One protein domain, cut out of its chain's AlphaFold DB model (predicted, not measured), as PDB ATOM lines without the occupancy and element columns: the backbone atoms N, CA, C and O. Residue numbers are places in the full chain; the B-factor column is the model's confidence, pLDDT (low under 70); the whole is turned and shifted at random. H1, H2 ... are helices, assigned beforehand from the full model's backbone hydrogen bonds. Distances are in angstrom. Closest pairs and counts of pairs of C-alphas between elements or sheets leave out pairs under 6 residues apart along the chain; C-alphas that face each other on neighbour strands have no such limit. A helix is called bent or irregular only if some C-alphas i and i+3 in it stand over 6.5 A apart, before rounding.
ATOM      1  N   THR A 252      32.065   1.514 -15.177       83.12
ATOM      2  CA  THR A 252      33.167   2.428 -15.005       83.12
ATOM      3  C   THR A 252      33.285   3.192 -16.303       83.12
ATOM      4  O   THR A 252      33.004   2.664 -17.380       83.12
ATOM      5  N   PHE A 253      33.816   4.406 -16.216       87.12
ATOM      6  CA  PHE A 253      34.207   5.161 -17.400       87.12
ATOM      7  C   PHE A 253      34.959   4.282 -18.427       87.12
ATOM      8  O   PHE A 253      34.736   4.386 -19.625       87.12
ATOM      9  N   CYS A 254      35.777   3.329 -17.968       89.31
ATOM     10  CA  CYS A 254      36.522   2.436 -18.852       89.31
ATOM     11  C   CYS A 254      35.787   1.179 -19.326       89.31
ATOM     12  O   CYS A 254      36.163   0.649 -20.368       89.31
ATOM     13  N   SER A 255      34.755   0.695 -18.627       86.88
ATOM     14  CA  SER A 255      33.924  -0.400 -19.148       86.88
ATOM     15  C   SER A 255      32.988   0.106 -20.240       86.88
ATOM     16  O   SER A 255      32.874  -0.554 -21.268       86.88
ATOM     17  N   VAL A 256      32.436   1.313 -20.085       89.31
ATOM     18  CA  VAL A 256      31.640   1.980 -21.130       89.31
ATOM     19  C   VAL A 256      32.501   2.390 -22.321       89.31
ATOM     20  O   VAL A 256      32.049   2.329 -23.455       89.31
ATOM     21  N   ALA A 257      33.771   2.749 -22.103       90.56
ATOM     22  CA  ALA A 257      34.681   3.067 -23.203       90.56
ATOM     23  C   ALA A 257      35.184   1.821 -23.953       90.56
ATOM     24  O   ALA A 257      35.689   1.943 -25.069       90.56
ATOM     25  N   ALA A 258      35.077   0.622 -23.370       89.81
ATOM     26  CA  ALA A 258      35.644  -0.598 -23.944       89.81
ATOM     27  C   ALA A 258      35.150  -0.927 -25.372       89.81
ATOM     28  O   ALA A 258      35.985  -1.316 -26.191       89.81
ATOM     29  N   PRO A 259      33.862  -0.736 -25.734       88.00
ATOM     30  CA  PRO A 259      33.372  -0.926 -27.103       88.00
ATOM     31  C   PRO A 259      33.968   0.046 -28.133       88.00
ATOM     32  O   PRO A 259      33.909  -0.220 -29.334       88.00
ATOM     33  N   LEU A 260      34.554   1.166 -27.693       89.44
ATOM     34  CA  LEU A 260      35.237   2.119 -28.574       89.44
ATOM     35  C   LEU A 260      36.647   1.659 -28.953       89.44
ATOM     36  O   LEU A 260      37.244   2.238 -29.859       89.44
ATOM     37  N   ALA A 261      37.194   0.640 -28.280       88.94
ATOM     38  CA  ALA A 261      38.524   0.139 -28.584       88.94
ATOM     39  C   ALA A 261      38.616  -0.304 -30.055       88.94
ATOM     40  O   ALA A 261      37.733  -1.004 -30.564       88.94
ATOM     41  N   VAL A 262      39.693   0.086 -30.740       79.94
ATOM     42  CA  VAL A 262      39.927  -0.270 -32.143       79.94
ATOM     43  C   VAL A 262      40.030  -1.789 -32.256       79.94
ATOM     44  O   VAL A 262      40.989  -2.414 -31.803       79.94
ATOM     45  N   SER A 263      39.031  -2.391 -32.893       72.56
ATOM     46  CA  SER A 263      39.015  -3.800 -33.267       72.56
ATOM     47  C   SER A 263      38.505  -3.934 -34.701       72.56
ATOM     48  O   SER A 263      37.793  -3.058 -35.192       72.56
ATOM     49  N   GLU A 264      38.821  -5.040 -35.383       55.34
ATOM     50  CA  GLU A 264      38.313  -5.303 -36.744       55.34
ATOM     51  C   GLU A 264      36.769  -5.376 -36.819       55.34
ATOM     52  O   GLU A 264      36.214  -5.393 -37.918       55.34
ATOM     53  N   ALA A 265      36.077  -5.401 -35.672       58.50
ATOM     54  CA  ALA A 265      34.622  -5.435 -35.550       58.50
ATOM     55  C   ALA A 265      33.997  -4.118 -35.049       58.50
ATOM     56  O   ALA A 265      32.773  -4.035 -34.993       58.50
ATOM     57  N   SER A 266      34.793  -3.103 -34.687       67.31
ATOM     58  CA  SER A 266      34.274  -1.856 -34.108       67.31
ATOM     59  C   SER A 266      33.706  -0.961 -35.209       67.31
ATOM     60  O   SER A 266      34.411  -0.158 -35.830       67.31
ATOM     61  N   LYS A 267      32.419  -1.151 -35.475       80.12
ATOM     62  CA  LYS A 267      31.608  -0.311 -36.341       80.12
ATOM     63  C   LYS A 267      30.529   0.341 -35.501       80.12
ATOM     64  O   LYS A 267      29.790  -0.368 -34.834       80.12
ATOM     65  N   HIS A 268      30.483   1.665 -35.545       86.94
ATOM     66  CA  HIS A 268      29.468   2.448 -34.852       86.94
ATOM     67  C   HIS A 268      28.799   3.370 -35.861       86.94
ATOM     68  O   HIS A 268      29.489   4.066 -36.621       86.94
ATOM     69  N   THR A 269      27.472   3.363 -35.881       90.50
ATOM     70  CA  THR A 269      26.667   4.418 -36.503       90.50
ATOM     71  C   THR A 269      26.836   5.740 -35.738       90.50
ATOM     72  O   THR A 269      27.464   5.788 -34.678       90.50
ATOM     73  N   VAL A 270      26.305   6.842 -36.279       90.44
ATOM     74  CA  VAL A 270      26.297   8.142 -35.577       90.44
ATOM     75  C   VAL A 270      25.564   8.026 -34.237       90.44
ATOM     76  O   VAL A 270      26.069   8.534 -33.238       90.44
ATOM     77  N   ASP A 271      24.431   7.319 -34.217       87.62
ATOM     78  CA  ASP A 271      23.595   7.143 -33.027       87.62
ATOM     79  C   ASP A 271      24.292   6.268 -31.978       87.62
ATOM     80  O   ASP A 271      24.460   6.702 -30.845       87.62
ATOM     81  N   GLU A 272      24.805   5.092 -32.361       90.06
ATOM     82  CA  GLU A 272      25.508   4.197 -31.423       90.06
ATOM     83  C   GLU A 272      26.748   4.861 -30.817       90.06
ATOM     84  O   GLU A 272      27.017   4.733 -29.623       90.06
ATOM     85  N   LEU A 273      27.509   5.604 -31.628       92.94
ATOM     86  CA  LEU A 273      28.640   6.371 -31.121       92.94
ATOM     87  C   LEU A 273      28.173   7.519 -30.213       92.94
ATOM     88  O   LEU A 273      28.831   7.805 -29.216       92.94
ATOM     89  N   GLY A 274      27.065   8.179 -30.553       92.12
ATOM     90  CA  GLY A 274      26.444   9.223 -29.742       92.12
ATOM     91  C   GLY A 274      26.063   8.724 -28.351       92.12
ATOM     92  O   GLY A 274      26.464   9.347 -27.369       92.12
ATOM     93  N   ASP A 275      25.385   7.581 -28.279       92.12
ATOM     94  CA  ASP A 275      24.929   6.955 -27.033       92.12
ATOM     95  C   ASP A 275      26.117   6.595 -26.126       92.12
ATOM     96  O   ASP A 275      26.158   6.972 -24.955       92.12
ATOM     97  N   VAL A 276      27.163   5.963 -26.676       92.25
ATOM     98  CA  VAL A 276      28.358   5.619 -25.884       92.25
ATOM     99  C   VAL A 276      29.075   6.875 -25.365       92.25
ATOM    100  O   VAL A 276      29.583   6.889 -24.243       92.25
ATOM    101  N   ILE A 277      29.139   7.955 -26.154       94.06
ATOM    102  CA  ILE A 277      29.759   9.216 -25.716       94.06
ATOM    103  C   ILE A 277      28.892   9.932 -24.663       94.06
ATOM    104  O   ILE A 277      29.456  10.521 -23.735       94.06
ATOM    105  N   GLU A 278      27.562   9.857 -24.758       92.44
ATOM    106  CA  GLU A 278      26.623  10.364 -23.747       92.44
ATOM    107  C   GLU A 278      26.811   9.640 -22.408       92.44
ATOM    108  O   GLU A 278      26.998  10.295 -21.374       92.44
ATOM    109  N   ASP A 279      26.882   8.308 -22.422       91.06
ATOM    110  CA  ASP A 279      27.128   7.500 -21.224       91.06
ATOM    111  C   ASP A 279      28.476   7.855 -20.577       91.06
ATOM    112  O   ASP A 279      28.564   8.104 -19.370       91.06
ATOM    113  N   LEU A 280      29.540   7.989 -21.380       92.00
ATOM    114  CA  LEU A 280      30.854   8.421 -20.888       92.00
ATOM    115  C   LEU A 280      30.830   9.830 -20.291       92.00
ATOM    116  O   LEU A 280      31.524  10.093 -19.304       92.00
ATOM    117  N   SER A 281      30.054  10.741 -20.880       90.25
ATOM    118  CA  SER A 281      29.895  12.108 -20.381       90.25
ATOM    119  C   SER A 281      29.112  12.161 -19.064       90.25
ATOM    120  O   SER A 281      29.379  13.004 -18.211       90.25
ATOM    121  N   THR A 282      28.200  11.213 -18.854       84.31
ATOM    122  CA  THR A 282      27.426  11.085 -17.614       84.31
ATOM    123  C   THR A 282      28.276  10.489 -16.490       84.31
ATOM    124  O   THR A 282      28.180  10.912 -15.337       84.31
ATOM    125  N   LEU A 283      29.162   9.545 -16.822       84.38
ATOM    126  CA  LEU A 283      30.062   8.894 -15.864       84.38
ATOM    127  C   LEU A 283      31.300   9.729 -15.503       84.38
ATOM    128  O   LEU A 283      31.924   9.488 -14.467       84.38
ATOM    129  N   GLY A 284      31.685  10.704 -16.331       74.25
ATOM    130  CA  GLY A 284      32.854  11.550 -16.103       74.25
ATOM    131  C   GLY A 284      32.569  13.026 -16.361       74.25
ATOM    132  O   GLY A 284      32.049  13.387 -17.402       74.25
ATOM    133  N   SER A 285      32.991  13.920 -15.462       69.50
ATOM    134  CA  SER A 285      32.783  15.376 -15.598       69.50
ATOM    135  C   SER A 285      33.697  16.041 -16.647       69.50
ATOM    136  O   SER A 285      34.398  17.014 -16.353       69.50
ATOM    137  N   TYR A 286      33.735  15.517 -17.874       85.25
ATOM    138  CA  TYR A 286      34.592  16.006 -18.951       85.25
ATOM    139  C   TYR A 286      33.775  16.779 -19.983       85.25
ATOM    140  O   TYR A 286      33.119  16.206 -20.847       85.25
ATOM    141  N   ALA A 287      33.891  18.107 -19.947       86.25
ATOM    142  CA  ALA A 287      33.172  19.002 -20.856       86.25
ATOM    143  C   ALA A 287      33.381  18.675 -22.349       86.25
ATOM    144  O   ALA A 287      32.483  18.897 -23.155       86.25
ATOM    145  N   ALA A 288      34.542  18.125 -22.725       91.25
ATOM    146  CA  ALA A 288      34.823  17.727 -24.104       91.25
ATOM    147  C   ALA A 288      33.915  16.587 -24.604       91.25
ATOM    148  O   ALA A 288      33.556  16.593 -25.779       91.25
ATOM    149  N   LEU A 289      33.495  15.662 -23.730       93.00
ATOM    150  CA  LEU A 289      32.576  14.581 -24.102       93.00
ATOM    151  C   LEU A 289      31.184  15.132 -24.408       93.00
ATOM    152  O   LEU A 289      30.685  14.882 -25.496       93.00
ATOM    153  N   HIS A 290      30.633  15.992 -23.546       91.19
ATOM    154  CA  HIS A 290      29.347  16.662 -23.802       91.19
ATOM    155  C   HIS A 290      29.361  17.521 -25.074       91.19
ATOM    156  O   HIS A 290      28.409  17.536 -25.851       91.19
ATOM    157  N   VAL A 291      30.451  18.258 -25.319       94.25
ATOM    158  CA  VAL A 291      30.572  19.058 -26.549       94.25
ATOM    159  C   VAL A 291      30.658  18.153 -27.778       94.25
ATOM    160  O   VAL A 291      30.130  18.513 -28.829       94.25
ATOM    161  N   TYR A 292      31.319  16.998 -27.670       96.19
ATOM    162  CA  TYR A 292      31.436  16.071 -28.787       96.19
ATOM    163  C   TYR A 292      30.128  15.325 -29.079       96.19
ATOM    164  O   TYR A 292      29.717  15.265 -30.235       96.19
ATOM    165  N   GLU A 293      29.437  14.857 -28.045       95.00
ATOM    166  CA  GLU A 293      28.084  14.291 -28.105       95.00
ATOM    167  C   GLU A 293      27.114  15.227 -28.847       95.00
ATOM    168  O   GLU A 293      26.477  14.842 -29.829       95.00
ATOM    169  N   ALA A 294      27.081  16.508 -28.461       93.25
ATOM    170  CA  ALA A 294      26.241  17.506 -29.116       93.25
ATOM    171  C   ALA A 294      26.607  17.719 -30.598       93.25
ATOM    172  O   ALA A 294      25.742  18.032 -31.416       93.25
ATOM    173  N   GLN A 295      27.883  17.567 -30.967       95.06
ATOM    174  CA  GLN A 295      28.319  17.667 -32.360       95.06
ATOM    175  C   GLN A 295      27.929  16.437 -33.180       95.06
ATOM    176  O   GLN A 295      27.527  16.615 -34.326       95.06
ATOM    177  N   LEU A 296      28.019  15.231 -32.604       93.75
ATOM    178  CA  LEU A 296      27.552  13.986 -33.226       93.75
ATOM    179  C   LEU A 296      26.060  14.077 -33.562       93.75
ATOM    180  O   LEU A 296      25.681  13.893 -34.711       93.75
ATOM    181  N   ARG A 297      25.226  14.506 -32.608       91.94
ATOM    182  CA  ARG A 297      23.772  14.662 -32.814       91.94
ATOM    183  C   ARG A 297      23.394  15.678 -33.900       91.94
ATOM    184  O   ARG A 297      22.291  15.634 -34.431       91.94
ATOM    185  N   LEU A 298      24.289  16.615 -34.219       93.06
ATOM    186  CA  LEU A 298      24.066  17.652 -35.230       93.06
ATOM    187  C   LEU A 298      24.768  17.366 -36.564       93.06
ATOM    188  O   LEU A 298      24.607  18.157 -37.494       93.06
ATOM    189  N   SER A 299      25.584  16.310 -36.680       90.81
ATOM    190  CA  SER A 299      26.450  16.119 -37.855       90.81
ATOM    191  C   SER A 299      25.683  15.829 -39.140       90.81
ATOM    192  O   SER A 299      26.154  16.193 -40.218       90.81
ATOM    193  N   ASP A 300      24.497  15.234 -39.021       88.69
ATOM    194  CA  ASP A 300      23.668  14.847 -40.166       88.69
ATOM    195  C   ASP A 300      22.736  15.976 -40.638       88.69
ATOM    196  O   ASP A 300      22.131  15.899 -41.712       88.69
ATOM    197  N   GLU A 301      22.663  17.076 -39.884       90.50
ATOM    198  CA  GLU A 301      21.872  18.247 -40.247       90.50
ATOM    199  C   GLU A 301      22.551  19.076 -41.359       90.50
ATOM    200  O   GLU A 301      23.781  19.201 -41.409       90.50
ATOM    201  N   PRO A 302      21.788  19.730 -42.257       91.88
ATOM    202  CA  PRO A 302      22.355  20.633 -43.253       91.88
ATOM    203  C   PRO A 302      23.159  21.776 -42.613       91.88
ATOM    204  O   PRO A 302      22.606  22.688 -42.001       91.88
ATOM    205  N   GLY A 303      24.480  21.766 -42.815       92.50
ATOM    206  CA  GLY A 303      25.389  22.731 -42.185       92.50
ATOM    207  C   GLY A 303      25.870  22.321 -40.790       92.50
ATOM    208  O   GLY A 303      26.439  23.158 -40.088       92.50
ATOM    209  N   GLY A 304      25.661  21.057 -40.416       91.38
ATOM    210  CA  GLY A 304      26.210  20.428 -39.224       91.38
ATOM    211  C   GLY A 304      27.741  20.511 -39.141       91.38
ATOM    212  O   GLY A 304      28.427  20.810 -40.129       91.38
ATOM    213  N   PRO A 305      28.303  20.297 -37.941       91.44
ATOM    214  CA  PRO A 305      29.735  20.388 -37.715       91.44
ATOM    215  C   PRO A 305      30.494  19.309 -38.494       91.44
ATOM    216  O   PRO A 305      30.139  18.135 -38.492       91.44
ATOM    217  N   ASP A 306      31.610  19.703 -39.108       93.75
ATOM    218  CA  ASP A 306      32.563  18.753 -39.676       93.75
ATOM    219  C   ASP A 306      33.310  18.051 -38.535       93.75
ATOM    220  O   ASP A 306      34.289  18.581 -37.997       93.75
ATOM    221  N   LEU A 307      32.838  16.856 -38.164       91.81
ATOM    222  CA  LEU A 307      33.397  16.073 -37.064       91.81
ATOM    223  C   LEU A 307      34.898  15.826 -37.245       91.81
ATOM    224  O   LEU A 307      35.623  15.771 -36.254       91.81
ATOM    225  N   THR A 308      35.415  15.750 -38.482       92.44
ATOM    226  CA  THR A 308      36.858  15.576 -38.761       92.44
ATOM    227  C   THR A 308      37.722  16.706 -38.199       92.44
ATOM    228  O   THR A 308      38.896  16.487 -37.900       92.44
ATOM    229  N   LYS A 309      37.127  17.884 -37.969       94.12
ATOM    230  CA  LYS A 309      37.772  19.083 -37.422       94.12
ATOM    231  C   LYS A 309      37.424  19.364 -35.956       94.12
ATOM    232  O   LYS A 309      37.806  20.416 -35.445       94.12
ATOM    233  N   SER A 310      36.699  18.471 -35.285       96.25
ATOM    234  CA  SER A 310      36.291  18.673 -33.893       96.25
ATOM    235  C   SER A 310      37.480  18.598 -32.929       96.25
ATOM    236  O   SER A 310      38.123  17.559 -32.787       96.25
ATOM    237  N   GLU A 311      37.749  19.699 -32.223       95.44
ATOM    238  CA  GLU A 311      38.720  19.728 -31.123       95.44
ATOM    239  C   GLU A 311      38.217  18.935 -29.907       95.44
ATOM    240  O   GLU A 311      38.994  18.219 -29.276       95.44
ATOM    241  N   ALA A 312      36.910  18.999 -29.628       93.81
ATOM    242  CA  ALA A 312      36.273  18.250 -28.548       93.81
ATOM    243  C   ALA A 312      36.460  16.739 -28.733       93.81
ATOM    244  O   ALA A 312      36.854  16.056 -27.794       93.81
ATOM    245  N   ARG A 313      36.316  16.233 -29.967       96.12
ATOM    246  CA  ARG A 313      36.612  14.834 -30.298       96.12
ATOM    247  C   ARG A 313      38.043  14.444 -29.945       96.12
ATOM    248  O   ARG A 313      38.259  13.438 -29.284       96.12
ATOM    249  N   LEU A 314      39.030  15.227 -30.389       96.00
ATOM    250  CA  LEU A 314      40.448  14.923 -30.154       96.00
ATOM    251  C   LEU A 314      40.792  14.918 -28.655       96.00
ATOM    252  O   LEU A 314      41.587  14.096 -28.195       96.00
ATOM    253  N   GLN A 315      40.174  15.819 -27.890       94.50
ATOM    254  CA  GLN A 315      40.304  15.859 -26.435       94.50
ATOM    255  C   GLN A 315      39.653  14.635 -25.772       94.50
ATOM    256  O   GLN A 315      40.256  14.053 -24.870       94.50
ATOM    257  N   SER A 316      38.480  14.208 -26.249       94.44
ATOM    258  CA  SER A 316      37.797  12.993 -25.788       94.44
ATOM    259  C   SER A 316      38.618  11.730 -26.058       94.44
ATOM    260  O   SER A 316      38.809  10.950 -25.130       94.44
ATOM    261  N   ILE A 317      39.198  11.579 -27.260       95.00
ATOM    262  CA  ILE A 317      40.144  10.491 -27.590       95.00
ATOM    263  C   ILE A 317      41.274  10.471 -26.563       95.00
ATOM    264  O   ILE A 317      41.424   9.511 -25.815       95.00
ATOM    265  N   THR A 318      42.012  11.582 -26.451       94.62
ATOM    266  CA  THR A 318      43.174  11.682 -25.553       94.62
ATOM    267  C   THR A 318      42.816  11.292 -24.122       94.62
ATOM    268  O   THR A 318      43.612  10.653 -23.435       94.62
ATOM    269  N   LYS A 319      41.624  11.683 -23.655       90.62
ATOM    270  CA  LYS A 319      41.187  11.385 -22.298       90.62
ATOM    271  C   LYS A 319      40.851   9.915 -22.101       90.62
ATOM    272  O   LYS A 319      41.323   9.331 -21.130       90.62
ATOM    273  N   ILE A 320      40.064   9.337 -23.006       92.38
ATOM    274  CA  ILE A 320      39.664   7.930 -22.938       92.38
ATOM    275  C   ILE A 320      40.904   7.034 -22.987       92.38
ATOM    276  O   ILE A 320      41.063   6.162 -22.135       92.38
ATOM    277  N   GLU A 321      41.831   7.296 -23.909       94.19
ATOM    278  CA  GLU A 321      43.056   6.501 -24.027       94.19
ATOM    279  C   GLU A 321      43.956   6.638 -22.791       94.19
ATOM    280  O   GLU A 321      44.510   5.648 -22.308       94.19
ATOM    281  N   ALA A 322      44.074   7.849 -22.234       91.75
ATOM    282  CA  ALA A 322      44.881   8.095 -21.040       91.75
ATOM    283  C   ALA A 322      44.308   7.433 -19.778       91.75
ATOM    284  O   ALA A 322      45.074   6.908 -18.968       91.75
ATOM    285  N   ASP A 323      42.989   7.463 -19.602       90.00
ATOM    286  CA  ASP A 323      42.331   6.913 -18.416       90.00
ATOM    287  C   ASP A 323      42.203   5.393 -18.473       90.00
ATOM    288  O   ASP A 323      42.360   4.720 -17.454       90.00
TER     289      ASP A 323
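What this domain is: This is residues 252 to 323 of the 338 residues of an uncharacterized protein of Streptomyces sp. SID5476 (UniProt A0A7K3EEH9). H1, H2 and H3 lie side by side in a layer, and H4 crosses over one face from H3 to H1. The 72 printed residues hold four named helices, H1 to H4, and no named strand; the class is all helix. The whole is compact, radius of gyration of the C-alphas 11.7 A, spanning 35 by 29 by 18 A.

How they stand to each other: Start at H1, residues 253 to 260, and H2, residues 270 to 283: this hairpin touches at Phe 253 and Leu 283, closest C-alphas 5.8 A apart, a shallow tilt of 14 degrees, opposite ways. H3, residues 287 to 298, forms a hairpin with H2: they touch at Ser 281 and Leu 289, closest C-alphas 5.2 A apart, a shallow tilt of 23 degrees. H4, residues 311 to 323, touches H3 with residues 312 to 316 alone, closest C-alphas Ala 288 and Ala 312, 4.7 A, a steep tilt of 52 degrees. With residues 320 to 323 alone H4 only just touches H1, 3 pairs of C-alphas within 8 A, closest Ala 257 and Ile 320, 7.0 A. H1 and H3 are apart. Every O i to N i+4 pair is within hydrogen-bond range in H2, H3 and H4, but 2 of 4 in H1.

Where its parts are: Find C-alpha 253 at (34.207, 5.161, -17.400); H1 runs 11.6 A and is only just irregular, C-alphas 256 and 259 being 6.9 A apart. H2 runs 20.1 A, H3 17.1 A, and H4 18.4 A to C-alpha 323 at (42.331, 6.913, -18.416).

The domain as a whole: The C-alphas farthest apart, Thr 252 and Pro 302, are 35.3 A apart. The printed part has no cut; the link from H3 to H4 is long. Residues 264 to 266 and 285 have pLDDT under 70.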